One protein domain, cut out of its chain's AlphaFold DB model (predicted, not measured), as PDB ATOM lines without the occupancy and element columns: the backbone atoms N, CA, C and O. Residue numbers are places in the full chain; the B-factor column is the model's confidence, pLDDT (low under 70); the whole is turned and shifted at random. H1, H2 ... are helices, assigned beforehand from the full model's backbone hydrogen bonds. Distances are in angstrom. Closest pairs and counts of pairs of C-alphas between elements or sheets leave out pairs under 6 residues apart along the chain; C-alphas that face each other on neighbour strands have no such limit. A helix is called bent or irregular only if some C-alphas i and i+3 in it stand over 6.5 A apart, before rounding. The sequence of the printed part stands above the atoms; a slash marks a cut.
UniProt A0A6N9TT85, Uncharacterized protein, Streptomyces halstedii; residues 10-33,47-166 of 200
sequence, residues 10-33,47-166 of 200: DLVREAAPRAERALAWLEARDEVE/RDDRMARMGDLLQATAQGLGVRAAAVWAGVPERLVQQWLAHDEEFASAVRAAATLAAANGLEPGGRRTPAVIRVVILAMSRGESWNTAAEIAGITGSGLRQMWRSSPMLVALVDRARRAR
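AT A GLANCE: This is residues 10 to 33 and 47 to 166 of the 200 residues of an uncharacterized protein of Streptomyces halstedii (UniProt A0A6N9TT85). Two lobes of helices sit end to end in an elongated model, joined where H3 of one lobe packs on H6 of the other. One lobe is made of H2 to H5; the other is made of H6 to H9, with the long H1 packed on H9. The printed part has 144 residues with nine named helices, H1 to H9 in order along the chain, and no named strand; the class is all helix, and the helix packing is mostly crossed. The whole is compact, with a radius of gyration of the C-alphas of 15.5 A, and spans 51 by 33 by 24 A.

HOW THE PARTS SIT: H1, residues 10 to 31, touches H9, residues 153 to 165, the same way at a steep tilt of 50 degrees; their closest C-alphas, Val 12 and Pro 153, are 4.6 A apart. H2, residues 47 to 62, touches H5, residues 89 to 104, at a shallow tilt of 25 degrees, the same way, closest at the C-alphas of Ala 62 and Ala 98, 4.5 A. H2 also touches H3, residues 67 to 74, closest at the C-alphas of Asp 56 and Ala 74, 5.1 A. H4, residues 78 to 87, touches H3 about perpendicular, at 74 degrees, closest at the C-alphas of Ala 71 and Glu 78, 5.3 A. H4 and H5 touch only at the corner, closest at the C-alphas of Leu 85 and Ala 92, 4.9 A. H6, residues 115 to 126, touches H3 about perpendicular, at 76 degrees; the C-alphas of Trp 73 and Val 120, the closest, are 5.9 A apart. Residues 120 to 125 of H6 touch H7, residues 131 to 137, closest at the C-alphas of Val 121 and Ala 134, 5.2 A. Residues 122 to 126 of H6 touch H9, closest at the C-alphas of Ser 126 and Ala 162, 4.4 A, at 32 degrees, a tilt only just shallow. H8, residues 142 to 150, touches H7, closest at the C-alphas of Ala 135 and Gly 142, 5.5 A, and touches H9 only at the corner, closest at the C-alphas of Trp 149 and Leu 155, 5.5 A. H1 is apart from H4 and H5, for instance. Every O i to N i+4 pair is within hydrogen-bond range in H2 to H9; in H1 it is 14 of 18.

IN THESE COORDINATES: H1 begins at C-alpha 10 (5.229, 35.959, 25.904) and is 32.4 A long; it is irregular, C-alphas 14 and 17 being 7.1 A apart, with a kink of 39 degrees near residue 17. H2 is 22.3 A long, H5 22.4 A, H6 16.4 A and H4 14.5 A. H9, 18.6 A long, ends at C-alpha 165 (-7.671, 49.140, 14.650).

THE WHOLE: The C-alphas farthest apart, Asp 10 and His 87, are 51.7 A apart. Residues 34 to 46 are not printed, and C-alphas 33 and 47 are 14.5 A apart across this cut between H1 and H2. Of the links that are printed whole, H5 to H6 is short, the others are tight. The mean pLDDT of the printed part is 88.7; residues 29 to 33 and 110 to 111 are under 70.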
ATOM      1  N   ASP A  10       4.863  36.929  26.933       87.94
ATOM      2  CA  ASP A  10       5.229  35.959  25.904       87.94
ATOM      3  C   ASP A  10       4.010  35.150  25.443       87.94
ATOM      4  O   ASP A  10       3.745  35.087  24.243       87.94
ATOM      5  N   LEU A  11       3.150  34.712  26.370       87.88
ATOM      6  CA  LEU A  11       1.874  34.056  26.044       87.88
ATOM      7  C   LEU A  11       0.934  34.967  25.237       87.88
ATOM      8  O   LEU A  11       0.201  34.519  24.353       87.88
ATOM      9  N   VAL A  12       0.940  36.274  25.526       87.25
ATOM     10  CA  VAL A  12       0.165  37.258  24.749       87.25
ATOM     11  C   VAL A  12       0.731  37.398  23.334       87.25
ATOM     12  O   VAL A  12      -0.033  37.524  22.375       87.25
ATOM     13  N   ARG A  13       2.060  37.355  23.184       87.19
ATOM     14  CA  ARG A  13       2.739  37.440  21.885       87.19
ATOM     15  C   ARG A  13       2.443  36.221  21.016       87.19
ATOM     16  O   ARG A  13       2.144  36.390  19.839       87.19
ATOM     17  N   GLU A  14       2.441  35.028  21.601       90.94
ATOM     18  CA  GLU A  14       2.066  33.783  20.918       90.94
ATOM     19  C   GLU A  14       0.607  33.790  20.436       90.94
ATOM     20  O   GLU A  14       0.288  33.275  19.364       90.94
ATOM     21  N   ALA A  15      -0.298  34.417  21.195       88.31
ATOM     22  CA  ALA A  15      -1.705  34.534  20.816       88.31
ATOM     23  C   ALA A  15      -1.974  35.600  19.730       88.31
ATOM     24  O   ALA A  15      -3.024  35.557  19.077       88.31
ATOM     25  N   ALA A  16      -1.049  36.541  19.512       88.12
ATOM     26  CA  ALA A  16      -1.259  37.710  18.655       88.12
ATOM     27  C   ALA A  16      -1.646  37.384  17.196       88.12
ATOM     28  O   ALA A  16      -2.627  37.964  16.725       88.12
ATOM     29  N   PRO A  17      -1.004  36.431  16.487       89.25
ATOM     30  CA  PRO A  17      -1.375  36.113  15.103       89.25
ATOM     31  C   PRO A  17      -2.787  35.526  14.976       89.25
ATOM     32  O   PRO A  17      -3.465  35.694  13.963       89.25
ATOM     33  N   ARG A  18      -3.256  34.807  16.004       89.12
ATOM     34  CA  ARG A  18      -4.620  34.263  16.030       89.12
ATOM     35  C   ARG A  18      -5.640  35.369  16.301       89.12
ATOM     36  O   ARG A  18      -6.689  35.384  15.666       89.12
ATOM     37  N   ALA A  19      -5.326  36.291  17.211       87.94
ATOM     38  CA  ALA A  19      -6.162  37.454  17.496       87.94
ATOM     39  C   ALA A  19      -6.289  38.385  16.280       87.94
ATOM     40  O   ALA A  19      -7.375  38.884  16.000       87.94
ATOM     41  N   GLU A  20      -5.201  38.572  15.534       87.75
ATOM     42  CA  GLU A  20      -5.203  39.336  14.289       87.75
ATOM     43  C   GLU A  20      -6.103  38.711  13.226       87.75
ATOM     44  O   GLU A  20      -6.967  39.402  12.699       87.75
ATOM     45  N   ARG A  21      -5.984  37.401  12.975       86.56
ATOM     46  CA  ARG A  21      -6.879  36.701  12.040       86.56
ATOM     47  C   ARG A  21      -8.346  36.783  12.454       86.56
ATOM     48  O   ARG A  21      -9.202  36.984  11.604       86.56
ATOM     49  N   ALA A  22      -8.636  36.644  13.748       85.69
ATOM     50  CA  ALA A  22     -10.001  36.748  14.253       85.69
ATOM     51  C   ALA A  22     -10.589  38.150  14.031       85.69
ATOM     52  O   ALA A  22     -11.740  38.266  13.626       85.69
ATOM     53  N   LEU A  23      -9.807  39.208  14.262       84.19
ATOM     54  CA  LEU A  23     -10.245  40.579  14.006       84.19
ATOM     55  C   LEU A  23     -10.382  40.887  12.520       84.19
ATOM     56  O   LEU A  23     -11.397  41.449  12.135       84.19
ATOM     57  N   ALA A  24      -9.425  40.457  11.698       84.88
ATOM     58  CA  ALA A  24      -9.518  40.598  10.251       84.88
ATOM     59  C   ALA A  24     -10.777  39.910   9.710       84.88
ATOM     60  O   ALA A  24     -11.462  40.475   8.876       84.88
ATOM     61  N   TRP A  25     -11.141  38.734  10.230       83.69
ATOM     62  CA  TRP A  25     -12.383  38.057   9.848       83.69
ATOM     63  C   TRP A  25     -13.645  38.800  10.313       83.69
ATOM     64  O   TRP A  25     -14.646  38.823   9.604       83.69
ATOM     65  N   LEU A  26     -13.609  39.423  11.496       82.06
ATOM     66  CA  LEU A  26     -14.717  40.246  11.990       82.06
ATOM     67  C   LEU A  26     -14.893  41.541  11.185       82.06
ATOM     68  O   LEU A  26     -16.025  41.984  11.031       82.06
ATOM     69  N   GLU A  27     -13.798  42.138  10.714       78.69
ATOM     70  CA  GLU A  27     -13.789  43.340   9.868       78.69
ATOM     71  C   GLU A  27     -14.186  43.002   8.422       78.69
ATOM     72  O   GLU A  27     -15.040  43.668   7.849       78.69
ATOM     73  N   ALA A  28     -13.656  41.907   7.871       74.81
ATOM     74  CA  ALA A  28     -13.904  41.475   6.498       74.81
ATOM     75  C   ALA A  28     -15.322  40.937   6.260       74.81
ATOM     76  O   ALA A  28     -15.674  40.659   5.119       74.81
ATOM     77  N   ARG A  29     -16.148  40.762   7.301       69.25
ATOM     78  CA  ARG A  29     -17.513  40.239   7.144       69.25
ATOM     79  C   ARG A  29     -18.331  41.066   6.149       69.25
ATOM     80  O   ARG A  29     -19.020  40.476   5.327       69.25
ATOM     81  N   ASP A  30     -18.221  42.390   6.213       61.66
ATOM     82  CA  ASP A  30     -18.925  43.287   5.292       61.66
ATOM     83  C   ASP A  30     -18.208  43.367   3.921       61.66
ATOM     84  O   ASP A  30     -18.853  43.520   2.890       61.66
ATOM     85  N   GLU A  31     -16.881  43.185   3.878       64.75
ATOM     86  CA  GLU A  31     -16.089  43.194   2.633       64.75
ATOM     87  C   GLU A  31     -16.313  41.941   1.769       64.75
ATOM     88  O   GLU A  31     -16.156  41.987   0.552       64.75
ATOM     89  N   VAL A  32     -16.686  40.814   2.384       65.44
ATOM     90  CA  VAL A  32     -16.947  39.544   1.685       65.44
ATOM     91  C   VAL A  32     -18.266  39.573   0.910       65.44
ATOM     92  O   VAL A  32     -18.390  38.853  -0.077       65.44
ATOM     93  N   GLU A  33     -19.238  40.397   1.309       67.00
ATOM     94  CA  GLU A  33     -20.515  40.523   0.590       67.00
ATOM     95  C   GLU A  33     -20.350  41.283  -0.736       67.00
ATOM     96  O   GLU A  33     -21.019  40.980  -1.724       67.00
ATOM     97  N   ARG A  47     -33.431  46.023   0.680       83.38
ATOM     98  CA  ARG A  47     -34.239  44.992   1.326       83.38
ATOM     99  C   ARG A  47     -33.397  43.800   1.777       83.38
ATOM    100  O   ARG A  47     -33.606  43.338   2.895       83.38
ATOM    101  N   ASP A  48     -32.492  43.306   0.942       82.75
ATOM    102  CA  ASP A  48     -31.638  42.159   1.262       82.75
ATOM    103  C   ASP A  48     -30.643  42.530   2.360       82.75
ATOM    104  O   ASP A  48     -30.536  41.798   3.345       82.75
ATOM    105  N   ASP A  49     -30.039  43.720   2.278       83.94
ATOM    106  CA  ASP A  49     -29.177  44.253   3.337       83.94
ATOM    107  C   ASP A  49     -29.944  44.344   4.656       83.94
ATOM    108  O   ASP A  49     -29.511  43.821   5.684       83.94
ATOM    109  N   ARG A  50     -31.138  44.952   4.647       90.25
ATOM    110  CA  ARG A  50     -31.994  45.024   5.838       90.25
ATOM    111  C   ARG A  50     -32.291  43.630   6.394       90.25
ATOM    112  O   ARG A  50     -32.171  43.437   7.604       90.25
ATOM    113  N   MET A  51     -32.664  42.672   5.547       90.50
ATOM    114  CA  MET A  51     -32.972  41.302   5.966       90.50
ATOM    115  C   MET A  51     -31.752  40.598   6.571       90.50
ATOM    116  O   MET A  51     -31.887  39.940   7.605       90.50
ATOM    117  N   ALA A  52     -30.560  40.783   6.002       89.56
ATOM    118  CA  ALA A  52     -29.315  40.249   6.549       89.56
ATOM    119  C   ALA A  52     -29.019  40.830   7.942       89.56
ATOM    120  O   ALA A  52     -28.768  40.085   8.895       89.56
ATOM    121  N   ARG A  53     -29.151  42.155   8.108       92.81
ATOM    122  CA  ARG A  53     -28.960  42.832   9.407       92.81
ATOM    123  C   ARG A  53     -30.019  42.414  10.435       92.81
ATOM    124  O   ARG A  53     -29.704  42.265  11.615       92.81
ATOM    125  N   MET A  54     -31.260  42.179  10.009       95.56
ATOM    126  CA  MET A  54     -32.319  41.611  10.852       95.56
ATOM    127  C   MET A  54     -32.000  40.175  11.285       95.56
ATOM    128  O   MET A  54     -32.150  39.847  12.463       95.56
ATOM    129  N   GLY A  55     -31.487  39.337  10.381       95.50
ATOM    130  CA  GLY A  55     -31.006  37.992  10.707       95.50
ATOM    131  C   GLY A  55     -29.876  38.011  11.739       95.50
ATOM    132  O   GLY A  55     -29.897  37.251  12.709       95.50
ATOM    133  N   ASP A  56     -28.941  38.949  11.598       94.94
ATOM    134  CA  ASP A  56     -27.871  39.166  12.570       94.94
ATOM    135  C   ASP A  56     -28.379  39.573  13.954       94.94
ATOM    136  O   ASP A  56     -27.865  39.092  14.969       94.94
ATOM    137  N   LEU A  57     -29.395  40.437  14.010       96.81
ATOM    138  CA  LEU A  57     -30.043  40.824  15.261       96.81
ATOM    139  C   LEU A  57     -30.696  39.622  15.944       96.81
ATOM    140  O   LEU A  57     -30.529  39.446  17.153       96.81
ATOM    141  N   LEU A  58     -31.396  38.772  15.187       96.94
ATOM    142  CA  LEU A  58     -32.017  37.555  15.713       96.94
ATOM    143  C   LEU A  58     -30.964  36.579  16.241       96.94
ATOM    144  O   LEU A  58     -31.098  36.082  17.358       96.94
ATOM    145  N   GLN A  59     -29.884  36.359  15.488       95.44
ATOM    146  CA  GLN A  59     -28.779  35.506  15.918       95.44
ATOM    147  C   GLN A  59     -28.129  36.034  17.204       95.44
ATOM    148  O   GLN A  59     -27.891  35.266  18.135       95.44
ATOM    149  N   ALA A  60     -27.846  37.336  17.269       95.00
ATOM    150  CA  ALA A  60     -27.271  37.965  18.452       95.00
ATOM    151  C   ALA A  60     -28.194  37.825  19.670       95.00
ATOM    152  O   ALA A  60     -27.746  37.453  20.756       95.00
ATOM    153  N   THR A  61     -29.491  38.064  19.475       95.62
ATOM    154  CA  THR A  61     -30.505  37.961  20.532       95.62
ATOM    155  C   THR A  61     -30.635  36.524  21.037       95.62
ATOM    156  O   THR A  61     -30.620  36.300  22.244       95.62
ATOM    157  N   ALA A  62     -30.642  35.534  20.139       95.19
ATOM    158  CA  ALA A  62     -30.653  34.111  20.493       95.19
ATOM    159  C   ALA A  62     -29.399  33.671  21.276       95.19
ATOM    160  O   ALA A  62     -29.430  32.681  22.003       95.19
ATOM    161  N   GLN A  63     -28.295  34.416  21.164       93.62
ATOM    162  CA  GLN A  63     -27.080  34.215  21.963       93.62
ATOM    163  C   GLN A  63     -27.110  34.947  23.319       93.62
ATOM    164  O   GLN A  63     -26.094  34.981  24.023       93.62
ATOM    165  N   GLY A  64     -28.257  35.518  23.699       92.31
ATOM    166  CA  GLY A  64     -28.471  36.214  24.968       92.31
ATOM    167  C   GLY A  64     -27.990  37.662  24.975       92.31
ATOM    168  O   GLY A  64     -27.737  38.218  26.043       92.31
ATOM    169  N   LEU A  65     -27.801  38.285  23.806       93.56
ATOM    170  CA  LEU A  65     -27.442  39.701  23.722       93.56
ATOM    171  C   LEU A  65     -28.698  40.580  23.782       93.56
ATOM    172  O   LEU A  65     -29.687  40.320  23.106       93.56
ATOM    173  N   GLY A  66     -28.641  41.659  24.568       92.56
ATOM    174  CA  GLY A  66     -29.684  42.688  24.563       92.56
ATOM    175  C   GLY A  66     -29.654  43.539  23.287       92.56
ATOM    176  O   GLY A  66     -28.664  43.538  22.557       92.56
ATOM    177  N   VAL A  67     -30.707  44.329  23.051       93.75
ATOM    178  CA  VAL A  67     -30.911  45.108  21.808       93.75
ATOM    179  C   VAL A  67     -29.694  45.957  21.423       93.75
ATOM    180  O   VAL A  67     -29.247  45.916  20.280       93.75
ATOM    181  N   ARG A  68     -29.100  46.679  22.379       94.12
ATOM    182  CA  ARG A  68     -27.914  47.516  22.135       94.12
ATOM    183  C   ARG A  68     -26.684  46.706  21.710       94.12
ATOM    184  O   ARG A  68     -25.970  47.101  20.791       94.12
ATOM    185  N   ALA A  69     -26.446  45.557  22.341       94.19
ATOM    186  CA  ALA A  69     -25.363  44.644  21.969       94.19
ATOM    187  C   ALA A  69     -25.616  43.987  20.604       94.19
ATOM    188  O   ALA A  69     -24.697  43.873  19.793       94.19
ATOM    189  N   ALA A  70     -26.864  43.594  20.342       95.25
ATOM    190  CA  ALA A  70     -27.289  43.027  19.071       95.25
ATOM    191  C   ALA A  70     -27.136  44.037  17.921       95.25
ATOM    192  O   ALA A  70     -26.659  43.674  16.851       95.25
ATOM    193  N   ALA A  71     -27.429  45.321  18.150       95.31
ATOM    194  CA  ALA A  71     -27.193  46.383  17.172       95.31
ATOM    195  C   ALA A  71     -25.703  46.494  16.799       95.31
ATOM    196  O   ALA A  71     -25.346  46.534  15.621       95.31
ATOM    197  N   VAL A  72     -24.808  46.449  17.796       94.25
ATOM    198  CA  VAL A  72     -23.355  46.443  17.554       94.25
ATOM    199  C   VAL A  72     -22.922  45.211  16.764       94.25
ATOM    200  O   VAL A  72     -22.123  45.360  15.835       94.25
ATOM    201  N   TRP A  73     -23.458  44.035  17.104       93.50
ATOM    202  CA  TRP A  73     -23.207  42.775  16.401       93.50
ATOM    203  C   TRP A  73     -23.603  42.834  14.927       93.50
ATOM    204  O   TRP A  73     -22.815  42.437  14.071       93.50
ATOM    205  N   ALA A  74     -24.800  43.348  14.655       92.56
ATOM    206  CA  ALA A  74     -25.353  43.490  13.316       92.56
ATOM    207  C   ALA A  74     -24.739  44.663  12.534       92.56
ATOM    208  O   ALA A  74     -24.942  44.763  11.333       92.56
ATOM    209  N   GLY A  75     -23.983  45.552  13.189       91.38
ATOM    210  CA  GLY A  75     -23.379  46.713  12.531       91.38
ATOM    211  C   GLY A  75     -24.372  47.830  12.208       91.38
ATOM    212  O   GLY A  75     -24.079  48.678  11.374       91.38
ATOM    213  N   VAL A  76     -25.522  47.865  12.883       92.50
ATOM    214  CA  VAL A  76     -26.574  48.866  12.661       92.50
ATOM    215  C   VAL A  76     -26.703  49.828  13.845       92.50
ATOM    216  O   VAL A  76     -26.450  49.441  14.989       92.50
ATOM    217  N   PRO A  77     -27.117  51.089  13.622       93.00
ATOM    218  CA  PRO A  77     -27.409  52.009  14.714       93.00
ATOM    219  C   PRO A  77     -28.562  51.496  15.585       93.00
ATOM    220  O   PRO A  77     -29.608  51.110  15.071       93.00
ATOM    221  N   GLU A  78     -28.431  51.577  16.911       94.12
ATOM    222  CA  GLU A  78     -29.483  51.129  17.842       94.12
ATOM    223  C   GLU A  78     -30.836  51.806  17.569       94.12
ATOM    224  O   GLU A  78     -31.875  51.155  17.616       94.12
ATOM    225  N   ARG A  79     -30.837  53.094  17.202       94.88
ATOM    226  CA  ARG A  79     -32.067  53.821  16.842       94.88
ATOM    227  C   ARG A  79     -32.789  53.208  15.643       94.88
ATOM    228  O   ARG A  79     -34.014  53.198  15.628       94.88
ATOM    229  N   LEU A  80     -32.042  52.692  14.668       95.38
ATOM    230  CA  LEU A  80     -32.611  52.026  13.501       95.38
ATOM    231  C   LEU A  80     -33.255  50.695  13.903       95.38
ATOM    232  O   LEU A  80     -34.356  50.392  13.462       95.38
ATOM    233  N   VAL A  81     -32.626  49.951  14.819       96.31
ATOM    234  CA  VAL A  81     -33.214  48.730  15.392       96.31
ATOM    235  C   VAL A  81     -34.518  49.041  16.118       96.31
ATOM    236  O   VAL A  81     -35.516  48.369  15.890       96.31
ATOM    237  N   GLN A  82     -34.538  50.085  16.949       96.38
ATOM    238  CA  GLN A  82     -35.758  50.515  17.640       96.38
ATOM    239  C   GLN A  82     -36.859  50.913  16.650       96.38
ATOM    240  O   GLN A  82     -38.019  50.563  16.844       96.38
ATOM    241  N   GLN A  83     -36.499  51.591  15.559       96.19
ATOM    242  CA  GLN A  83     -37.440  51.916  14.494       96.19
ATOM    243  C   GLN A  83     -38.000  50.653  13.831       96.19
ATOM    244  O   GLN A  83     -39.212  50.567  13.652       96.19
ATOM    245  N   TRP A  84     -37.157  49.673  13.497       95.94
ATOM    246  CA  TRP A  84     -37.605  48.400  12.930       95.94
ATOM    247  C   TRP A  84     -38.553  47.667  13.875       95.94
ATOM    248  O   TRP A  84     -39.646  47.307  13.463       95.94
ATOM    249  N   LEU A  85     -38.191  47.539  15.153       96.81
ATOM    250  CA  LEU A  85     -39.037  46.907  16.169       96.81
ATOM    251  C   LEU A  85     -40.389  47.615  16.355       96.81
ATOM    252  O   LEU A  85     -41.369  46.968  16.705       96.81
ATOM    253  N   ALA A  86     -40.450  48.931  16.139       96.44
ATOM    254  CA  ALA A  86     -41.682  49.705  16.274       96.44
ATOM    255  C   ALA A  86     -42.613  49.612  15.051       96.44
ATOM    256  O   ALA A  86     -43.816  49.796  15.204       96.44
ATOM    257  N   HIS A  87     -42.074  49.369  13.851       96.12
ATOM    258  CA  HIS A  87     -42.842  49.400  12.594       96.12
ATOM    259  C   HIS A  87     -43.058  48.015  11.969       96.12
ATOM    260  O   HIS A  87     -43.843  47.892  11.032       96.12
ATOM    261  N   ASP A  88     -42.356  46.990  12.449       96.25
ATOM    262  CA  ASP A  88     -42.373  45.630  11.913       96.25
ATOM    263  C   ASP A  88     -42.715  44.646  13.042       96.25
ATOM    264  O   ASP A  88     -41.854  44.209  13.812       96.25
ATOM    265  N   GLU A  89     -44.012  44.360  13.191       96.81
ATOM    266  CA  GLU A  89     -44.533  43.540  14.291       96.81
ATOM    267  C   GLU A  89     -44.026  42.093  14.229       96.81
ATOM    268  O   GLU A  89     -43.690  41.510  15.265       96.81
ATOM    269  N   GLU A  90     -43.899  41.535  13.023       97.38
ATOM    270  CA  GLU A  90     -43.382  40.183  12.806       97.38
ATOM    271  C   GLU A  90     -41.914  40.088  13.218       97.38
ATOM    272  O   GLU A  90     -41.521  39.185  13.966       97.38
ATOM    273  N   PHE A  91     -41.101  41.071  12.824       97.12
ATOM    274  CA  PHE A  91     -39.715  41.139  13.268       97.12
ATOM    275  C   PHE A  91     -39.607  41.293  14.793       97.12
ATOM    276  O   PHE A  91     -38.821  40.590  15.434       97.12
ATOM    277  N   ALA A  92     -40.425  42.153  15.407       97.62
ATOM    278  CA  ALA A  92     -40.451  42.304  16.861       97.62
ATOM    279  C   ALA A  92     -40.862  41.005  17.577       97.62
ATOM    280  O   ALA A  92     -40.290  40.653  18.614       97.62
ATOM    281  N   SER A  93     -41.819  40.263  17.016       98.00
ATOM    282  CA  SER A  93     -42.219  38.940  17.499       98.00
ATOM    283  C   SER A  93     -41.062  37.939  17.437       98.00
ATOM    284  O   SER A  93     -40.754  37.293  18.441       98.00
ATOM    285  N   ALA A  94     -40.348  37.886  16.311       97.88
ATOM    286  CA  ALA A  94     -39.184  37.024  16.139       97.88
ATOM    287  C   ALA A  94     -38.052  37.361  17.125       97.88
ATOM    288  O   ALA A  94     -37.456  36.458  17.715       97.88
ATOM    289  N   VAL A  95     -37.788  38.649  17.377       97.44
ATOM    290  CA  VAL A  95     -36.790  39.082  18.372       97.44
ATOM    291  C   VAL A  95     -37.193  38.647  19.783       97.44
ATOM    292  O   VAL A  95     -36.354  38.140  20.528       97.44
ATOM    293  N   ARG A  96     -38.477  38.765  20.150       97.25
ATOM    294  CA  ARG A  96     -38.978  38.250  21.436       97.25
ATOM    295  C   ARG A  96     -38.823  36.735  21.542       97.25
ATOM    296  O   ARG A  96     -38.379  36.268  22.584       97.25
ATOM    297  N   ALA A  97     -39.129  35.991  20.479       97.50
ATOM    298  CA  ALA A  97     -38.966  34.537  20.430       97.50
ATOM    299  C   ALA A  97     -37.492  34.107  20.564       97.50
ATOM    300  O   ALA A  97     -37.170  33.158  21.277       97.50
ATOM    301  N   ALA A  98     -36.575  34.830  19.917       96.69
ATOM    302  CA  ALA A  98     -35.140  34.614  20.067       96.69
ATOM    303  C   ALA A  98     -34.673  34.896  21.507       96.69
ATOM    304  O   ALA A  98     -33.867  34.143  22.053       96.69
ATOM    305  N   ALA A  99     -35.208  35.942  22.146       94.69
ATOM    306  CA  ALA A  99     -34.905  36.257  23.538       94.69
ATOM    307  C   ALA A  99     -35.432  35.180  24.501       94.69
ATOM    308  O   ALA A  99     -34.700  34.756  25.392       94.69
ATOM    309  N   THR A 100     -36.653  34.671  24.304       95.75
ATOM    310  CA  THR A 100     -37.172  33.547  25.104       95.75
ATOM    311  C   THR A 100     -36.392  32.259  24.872       95.75
ATOM    312  O   THR A 100     -36.168  31.518  25.826       95.75
ATOM    313  N   LEU A 101     -35.922  31.995  23.648       94.88
ATOM    314  CA  LEU A 101     -35.021  30.873  23.376       94.88
ATOM    315  C   LEU A 101     -33.710  31.005  24.165       94.88
ATOM    316  O   LEU A 101     -33.254  30.031  24.769       94.88
ATOM    317  N   ALA A 102     -33.114  32.198  24.186       93.12
ATOM    318  CA  ALA A 102     -31.906  32.462  24.958       93.12
ATOM    319  C   ALA A 102     -32.153  32.260  26.466       93.12
ATOM    320  O   ALA A 102     -31.424  31.504  27.115       93.12
ATOM    321  N   ALA A 103     -33.239  32.833  26.991       91.50
ATOM    322  CA  ALA A 103     -33.672  32.697  28.381       91.50
ATOM    323  C   ALA A 103     -33.870  31.231  28.799       91.50
ATOM    324  O   ALA A 103     -33.338  30.786  29.818       91.50
ATOM    325  N   ALA A 104     -34.552  30.438  27.964       92.50
ATOM    326  CA  ALA A 104     -34.776  29.011  28.196       92.50
ATOM    327  C   ALA A 104     -33.468  28.201  28.289       92.50
ATOM    328  O   ALA A 104     -33.419  27.172  28.959       92.50
ATOM    329  N   ASN A 105     -32.392  28.683  27.660       90.00
ATOM    330  CA  ASN A 105     -31.055  28.086  27.718       90.00
ATOM    331  C   ASN A 105     -30.139  28.756  28.766       90.00
ATOM    332  O   ASN A 105     -28.930  28.503  28.813       90.00
ATOM    333  N   GLY A 106     -30.692  29.617  29.627       86.44
ATOM    334  CA  GLY A 106     -29.950  30.338  30.660       86.44
ATOM    335  C   GLY A 106     -28.951  31.351  30.094       86.44
ATOM    336  O   GLY A 106     -27.886  31.568  30.684       86.44
ATOM    337  N   LEU A 107     -29.247  31.915  28.924       85.00
ATOM    338  CA  LEU A 107     -28.498  32.991  28.284       85.00
ATOM    339  C   LEU A 107     -29.291  34.291  28.431       85.00
ATOM    340  O   LEU A 107     -30.043  34.682  27.548       85.00
ATOM    341  N   GLU A 108     -29.111  34.956  29.568       77.81
ATOM    342  CA  GLU A 108     -29.730  36.255  29.839       77.81
ATOM    343  C   GLU A 108     -28.767  37.411  29.531       77.81
ATOM    344  O   GLU A 108     -27.560  37.293  29.813       77.81
ATOM    345  N   PRO A 109     -29.276  38.556  29.033       74.75
ATOM    346  CA  PRO A 109     -28.485  39.766  28.866       74.75
ATOM    347  C   PRO A 109     -27.750  40.144  30.155       74.75
ATOM    348  O   PRO A 109     -28.338  40.260  31.228       74.75
ATOM    349  N   GLY A 110     -26.433  40.320  30.055       67.69
ATOM    350  CA  GLY A 110     -25.581  40.726  31.177       67.69
ATOM    351  C   GLY A 110     -25.294  39.658  32.239       67.69
ATOM    352  O   GLY A 110     -24.504  39.907  33.151       67.69
ATOM    353  N   GLY A 111     -25.859  38.452  32.117       65.06
ATOM    354  CA  GLY A 111     -25.708  37.388  33.116       65.06
ATOM    355  C   GLY A 111     -24.452  36.521  32.962       65.06
ATOM    356  O   GLY A 111     -23.923  36.016  33.955       65.06
ATOM    357  N   ARG A 112     -23.941  36.322  31.734       72.81
ATOM    358  CA  ARG A 112     -22.848  35.366  31.452       72.81
ATOM    359  C   ARG A 112     -21.766  35.911  30.520       72.81
ATOM    360  O   ARG A 112     -22.025  36.646  29.575       72.81
ATOM    361  N   ARG A 113     -20.525  35.470  30.760       79.31
ATOM    362  CA  ARG A 113     -19.363  35.703  29.882       79.31
ATOM    363  C   ARG A 113     -19.404  34.715  28.719       79.31
ATOM    364  O   ARG A 113     -18.771  33.664  28.777       79.31
ATOM    365  N   THR A 114     -20.190  35.024  27.695       86.31
ATOM    366  CA  THR A 114     -20.285  34.200  26.485       86.31
ATOM    367  C   THR A 114     -19.292  34.675  25.416       86.31
ATOM    368  O   THR A 114     -18.859  35.833  25.437       86.31
ATOM    369  N   PRO A 115     -18.936  33.824  24.435       88.12
ATOM    370  CA  PRO A 115     -18.197  34.266  23.252       88.12
ATOM    371  C   PRO A 115     -18.883  35.433  22.529       88.12
ATOM    372  O   PRO A 115     -18.203  36.306  21.990       88.12
ATOM    373  N   ALA A 116     -20.219  35.485  22.578       90.44
ATOM    374  CA  ALA A 116     -21.000  36.545  21.960       90.44
ATOM    375  C   ALA A 116     -20.715  37.917  22.597       90.44
ATOM    376  O   ALA A 116     -20.407  38.886  21.904       90.44
ATOM    377  N   VAL A 117     -20.709  37.964  23.933       90.81
ATOM    378  CA  VAL A 117     -20.341  39.149  24.725       90.81
ATOM    379  C   VAL A 117     -18.916  39.601  24.405       90.81
ATOM    380  O   VAL A 117     -18.674  40.790  24.207       90.81
ATOM    381  N   ILE A 118     -17.967  38.663  24.296       90.50
ATOM    382  CA  ILE A 118     -16.578  38.982  23.932       90.50
ATOM    383  C   ILE A 118     -16.520  39.619  22.540       90.50
ATOM    384  O   ILE A 118     -15.884  40.661  22.383       90.50
ATOM    385  N   ARG A 119     -17.205  39.045  21.543       91.56
ATOM    386  CA  ARG A 119     -17.259  39.604  20.183       91.56
ATOM    387  C   ARG A 119     -17.803  41.033  20.186       91.56
ATOM    388  O   ARG A 119     -17.177  41.901  19.585       91.56
ATOM    389  N   VAL A 120     -18.901  41.299  20.898       92.69
ATOM    390  CA  VAL A 120     -19.486  42.650  20.998       92.69
ATOM    391  C   VAL A 120     -18.510  43.645  21.621       92.69
ATOM    392  O   VAL A 120     -18.331  44.735  21.081       92.69
ATOM    393  N   VAL A 121     -17.832  43.276  22.713       92.19
ATOM    394  CA  VAL A 121     -16.827  44.148  23.342       92.19
ATOM    395  C   VAL A 121     -15.699  44.471  22.365       92.19
ATOM    396  O   VAL A 121     -15.309  45.629  22.236       92.19
ATOM    397  N   ILE A 122     -15.179  43.462  21.665       91.50
ATOM    398  CA  ILE A 122     -14.090  43.639  20.702       91.50
ATOM    399  C   ILE A 122     -14.520  44.541  19.534       91.50
ATOM    400  O   ILE A 122     -13.770  45.454  19.194       91.50
ATOM    401  N   LEU A 123     -15.730  44.356  18.994       91.06
ATOM    402  CA  LEU A 123     -16.299  45.210  17.942       91.06
ATOM    403  C   LEU A 123     -16.528  46.654  18.411       91.06
ATOM    404  O   LEU A 123     -16.195  47.603  17.705       91.06
ATOM    405  N   ALA A 124     -17.065  46.852  19.616       91.38
ATOM    406  CA  ALA A 124     -17.249  48.190  20.174       91.38
ATOM    407  C   ALA A 124     -15.893  48.902  20.342       91.38
ATOM    408  O   ALA A 124     -15.725  50.057  19.948       91.38
ATOM    409  N   MET A 125     -14.890  48.198  20.871       90.56
ATOM    410  CA  MET A 125     -13.551  48.754  21.073       90.56
ATOM    411  C   MET A 125     -12.806  49.029  19.762       90.56
ATOM    412  O   MET A 125     -12.090  50.031  19.696       90.56
ATOM    413  N   SER A 126     -12.964  48.192  18.728       87.19
ATOM    414  CA  SER A 126     -12.362  48.442  17.409       87.19
ATOM    415  C   SER A 126     -12.977  49.665  16.729       87.19
ATOM    416  O   SER A 126     -12.253  50.461  16.141       87.19
ATOM    417  N   ARG A 127     -14.278  49.908  16.927       86.62
ATOM    418  CA  ARG A 127     -14.965  51.147  16.512       86.62
ATOM    419  C   ARG A 127     -14.592  52.367  17.360       86.62
ATOM    420  O   ARG A 127     -14.924  53.498  17.018       86.62
ATOM    421  N   GLY A 128     -13.839  52.161  18.437       86.62
ATOM    422  CA  GLY A 128     -13.279  53.222  19.255       86.62
ATOM    423  C   GLY A 128     -14.075  53.577  20.498       86.62
ATOM    424  O   GLY A 128     -13.806  54.629  21.084       86.62
ATOM    425  N   GLU A 129     -14.989  52.720  20.934       90.75
ATOM    426  CA  GLU A 129     -15.663  52.898  22.212       90.75
ATOM    427  C   GLU A 129     -14.696  52.794  23.394       90.75
ATOM    428  O   GLU A 129     -13.667  52.105  23.362       90.75
ATOM    429  N   SER A 130     -15.033  53.504  24.471       90.62
ATOM    430  CA  SER A 130     -14.281  53.407  25.720       90.62
ATOM    431  C   SER A 130     -14.466  52.029  26.365       90.62
ATOM    432  O   SER A 130     -15.435  51.323  26.097       90.62
ATOM    433  N   TRP A 131     -13.565  51.650  27.276       89.25
ATOM    434  CA  TRP A 131     -13.681  50.387  28.018       89.25
ATOM    435  C   TRP A 131     -15.009  50.254  28.772       89.25
ATOM    436  O   TRP A 131     -15.625  49.192  28.768       89.25
ATOM    437  N   ASN A 132     -15.436  51.335  29.429       90.94
ATOM    438  CA  ASN A 132     -16.668  51.340  30.211       90.94
ATOM    439  C   ASN A 132     -17.885  51.281  29.290       90.94
ATOM    440  O   ASN A 132     -18.788  50.495  29.550       90.94
ATOM    441  N   THR A 133     -17.860  52.029  28.183       92.06
ATOM    442  CA  THR A 133     -18.939  52.011  27.191       92.06
ATOM    443  C   THR A 133     -19.069  50.637  26.538       92.06
ATOM    444  O   THR A 133     -20.172  50.126  26.406       92.06
ATOM    445  N   ALA A 134     -17.957  49.985  26.185       92.25
ATOM    446  CA  ALA A 134     -17.975  48.638  25.619       92.25
ATOM    447  C   ALA A 134     -18.515  47.591  26.611       92.25
ATOM    448  O   ALA A 134     -19.256  46.696  26.212       92.25
ATOM    449  N   ALA A 135     -18.178  47.712  27.902       91.31
ATOM    450  CA  ALA A 135     -18.742  46.862  28.952       91.31
ATOM    451  C   ALA A 135     -20.259  47.068  29.093       91.31
ATOM    452  O   ALA A 135     -21.006  46.094  29.113       91.31
ATOM    453  N   GLU A 136     -20.700  48.327  29.123       92.19
ATOM    454  CA  GLU A 136     -22.110  48.709  29.219       92.19
ATOM    455  C   GLU A 136     -22.922  48.212  28.017       92.19
ATOM    456  O   GLU A 136     -23.959  47.583  28.202       92.19
ATOM    457  N   ILE A 137     -22.417  48.415  26.792       93.12
ATOM    458  CA  ILE A 137     -23.014  47.888  25.556       93.12
ATOM    459  C   ILE A 137     -23.220  46.378  25.673       93.12
ATOM    460  O   ILE A 137     -24.284  45.881  25.325       93.12
ATOM    461  N   ALA A 138     -22.216  45.655  26.170       90.50
ATOM    462  CA  ALA A 138     -22.260  44.204  26.299       90.50
ATOM    463  C   ALA A 138     -23.029  43.709  27.545       90.50
ATOM    464  O   ALA A 138     -23.071  42.505  27.796       90.50
ATOM    465  N   GLY A 139     -23.622  44.616  28.330       88.62
ATOM    466  CA  GLY A 139     -24.412  44.299  29.520       88.62
ATOM    467  C   GLY A 139     -23.598  43.831  30.729       88.62
ATOM    468  O   GLY A 139     -24.166  43.284  31.665       88.62
ATOM    469  N   ILE A 140     -22.274  44.014  30.738       88.69
ATOM    470  CA  ILE A 140     -21.398  43.549  31.824       88.69
ATOM    471  C   ILE A 140     -20.796  44.709  32.616       88.69
ATOM    472  O   ILE A 140     -20.627  45.827  32.133       88.69
ATOM    473  N   THR A 141     -20.389  44.435  33.855       87.50
ATOM    474  CA  THR A 141     -19.703  45.438  34.677       87.50
ATOM    475  C   THR A 141     -18.275  45.675  34.180       87.50
ATOM    476  O   THR A 141     -17.576  44.756  33.747       87.50
ATOM    477  N   GLY A 142     -17.773  46.908  34.312       85.38
ATOM    478  CA  GLY A 142     -16.387  47.229  33.945       85.38
ATOM    479  C   GLY A 142     -15.338  46.438  34.749       85.38
ATOM    480  O   GLY A 142     -14.250  46.144  34.247       85.38
ATOM    481  N   SER A 143     -15.653  46.055  35.994       84.25
ATOM    482  CA  SER A 143     -14.848  45.121  36.797       84.25
ATOM    483  C   SER A 143     -14.908  43.695  36.248       84.25
ATOM    484  O   SER A 143     -13.856  43.069  36.108       84.25
ATOM    485  N   GLY A 144     -16.091  43.211  35.858       83.94
ATOM    486  CA  GLY A 144     -16.278  41.914  35.212       83.94
ATOM    487  C   GLY A 144     -15.507  41.800  33.897       83.94
ATOM    488  O   GLY A 144     -14.821  40.800  33.678       83.94
ATOM    489  N   LEU A 145     -15.522  42.857  33.077       85.19
ATOM    490  CA  LEU A 145     -14.720  42.929  31.857       85.19
ATOM    491  C   LEU A 145     -13.212  42.897  32.165       85.19
ATOM    492  O   LEU A 145     -12.464  42.172  31.513       85.19
ATOM    493  N   ARG A 146     -12.746  43.623  33.193       86.12
ATOM    494  CA  ARG A 146     -11.331  43.579  33.624       86.12
ATOM    495  C   ARG A 146     -10.899  42.202  34.107       86.12
ATOM    496  O   ARG A 146      -9.794  41.779  33.779       86.12
ATOM    497  N   GLN A 147     -11.741  41.512  34.868       84.88
ATOM    498  CA  GLN A 147     -11.442  40.164  35.342       84.88
ATOM    499  C   GLN A 147     -11.368  39.173  34.174       84.88
ATOM    500  O   GLN A 147     -10.410  38.413  34.083       84.88
ATOM    501  N   MET A 148     -12.337  39.233  33.254       84.00
ATOM    502  CA  MET A 148     -12.372  38.405  32.046       84.00
ATOM    503  C   MET A 148     -11.148  38.647  31.155       84.00
ATOM    504  O   MET A 148     -10.506  37.714  30.697       84.00
ATOM    505  N   TRP A 149     -10.774  39.906  30.946       83.38
ATOM    506  CA  TRP A 149      -9.604  40.251  30.142       83.38
ATOM    507  C   TRP A 149      -8.298  39.702  30.725       83.38
ATOM    508  O   TRP A 149      -7.423  39.258  29.988       83.38
ATOM    509  N   ARG A 150      -8.165  39.697  32.055       82.88
ATOM    510  CA  ARG A 150      -6.957  39.207  32.736       82.88
ATOM    511  C   ARG A 150      -6.887  37.686  32.830       82.88
ATOM    512  O   ARG A 150      -5.819  37.173  33.131       82.88
ATOM    513  N   SER A 151      -7.976  36.968  32.562       85.00
ATOM    514  CA  SER A 151      -7.994  35.508  32.670       85.00
ATOM    515  C   SER A 151      -7.468  34.781  31.429       85.00
ATOM    516  O   SER A 151      -7.331  33.564  31.476       85.00
ATOM    517  N   SER A 152      -7.198  35.473  30.313       86.00
ATOM    518  CA  SER A 152      -6.748  34.823  29.072       86.00
ATOM    519  C   SER A 152      -5.773  35.689  28.261       86.00
ATOM    520  O   SER A 152      -6.130  36.810  27.889       86.00
ATOM    521  N   PRO A 153      -4.584  35.169  27.889       86.38
ATOM    522  CA  PRO A 153      -3.664  35.851  26.976       86.38
ATOM    523  C   PRO A 153      -4.299  36.201  25.619       86.38
ATOM    524  O   PRO A 153      -4.018  37.258  25.058       86.38
ATOM    525  N   MET A 154      -5.206  35.355  25.116       89.31
ATOM    526  CA  MET A 154      -5.915  35.577  23.848       89.31
ATOM    527  C   MET A 154      -6.819  36.812  23.907       89.31
ATOM    528  O   MET A 154      -6.850  37.605  22.968       89.31
ATOM    529  N   LEU A 155      -7.519  37.021  25.025       86.31
ATOM    530  CA  LEU A 155      -8.356  38.208  25.220       86.31
ATOM    531  C   LEU A 155      -7.516  39.481  25.326       86.31
ATOM    532  O   LEU A 155      -7.929  40.536  24.842       86.31
ATOM    533  N   VAL A 156      -6.319  39.380  25.910       88.44
ATOM    534  CA  VAL A 156      -5.355  40.483  25.915       88.44
ATOM    535  C   VAL A 156      -4.930  40.846  24.499       88.44
ATOM    536  O   VAL A 156      -5.031  42.015  24.129       88.44
ATOM    537  N   ALA A 157      -4.536  39.855  23.702       88.38
ATOM    538  CA  ALA A 157      -4.129  40.062  22.318       88.38
ATOM    539  C   ALA A 157      -5.257  40.660  21.452       88.38
ATOM    540  O   ALA A 157      -5.013  41.598  20.692       88.38
ATOM    541  N   LEU A 158      -6.497  40.179  21.610       87.12
ATOM    542  CA  LEU A 158      -7.672  40.707  20.904       87.12
ATOM    543  C   LEU A 158      -7.931  42.177  21.238       87.12
ATOM    544  O   LEU A 158      -8.089  42.994  20.337       87.12
ATOM    545  N   VAL A 159      -7.927  42.539  22.522       86.62
ATOM    546  CA  VAL A 159      -8.117  43.934  22.948       86.62
ATOM    547  C   VAL A 159      -6.995  44.833  22.435       86.62
ATOM    548  O   VAL A 159      -7.263  45.934  21.950       86.62
ATOM    549  N   ASP A 160      -5.742  44.386  22.540       87.88
ATOM    550  CA  ASP A 160      -4.591  45.167  22.085       87.88
ATOM    551  C   ASP A 160      -4.665  45.415  20.570       87.88
ATOM    552  O   ASP A 160      -4.380  46.526  20.117       87.88
ATOM    553  N   ARG A 161      -5.117  44.429  19.785       86.56
ATOM    554  CA  ARG A 161      -5.310  44.585  18.338       86.56
ATOM    555  C   ARG A 161      -6.540  45.429  17.990       86.56
ATOM    556  O   ARG A 161      -6.416  46.297  17.129       86.56
ATOM    557  N   ALA A 162      -7.663  45.270  18.691       84.56
ATOM    558  CA  ALA A 162      -8.860  46.096  18.502       84.56
ATOM    559  C   ALA A 162      -8.558  47.582  18.759       84.56
ATOM    560  O   ALA A 162      -8.908  48.452  17.968       84.56
ATOM    561  N   ARG A 163      -7.794  47.888  19.816       85.38
ATOM    562  CA  ARG A 163      -7.347  49.261  20.108       85.38
ATOM    563  C   ARG A 163      -6.452  49.851  19.021       85.38
ATOM    564  O   ARG A 163      -6.472  51.063  18.826       85.38
ATOM    565  N   ARG A 164      -5.648  49.026  18.341       83.88
ATOM    566  CA  ARG A 164      -4.815  49.463  17.208       83.88
ATOM    567  C   ARG A 164      -5.636  49.705  15.941       83.88
ATOM    568  O   ARG A 164      -5.236  50.560  15.159       83.88
ATOM    569  N   ALA A 165      -6.739  48.977  15.766       78.19
ATOM    570  CA  ALA A 165      -7.671  49.140  14.650       78.19
ATOM    571  C   ALA A 165      -8.534  50.407  14.768       78.19
ATOM    572  O   ALA A 165      -9.081  50.866  13.769       78.19
ATOM    573  N   ARG A 166      -8.615  51.002  15.969       75.44
ATOM    574  CA  ARG A 166      -9.383  52.224  16.227       75.44
ATOM    575  C   ARG A 166      -9.109  53.286  15.155       75.44
ATOM    576  O   ARG A 166      -7.935  53.631  14.962       75.44
TER     577      ARG A 166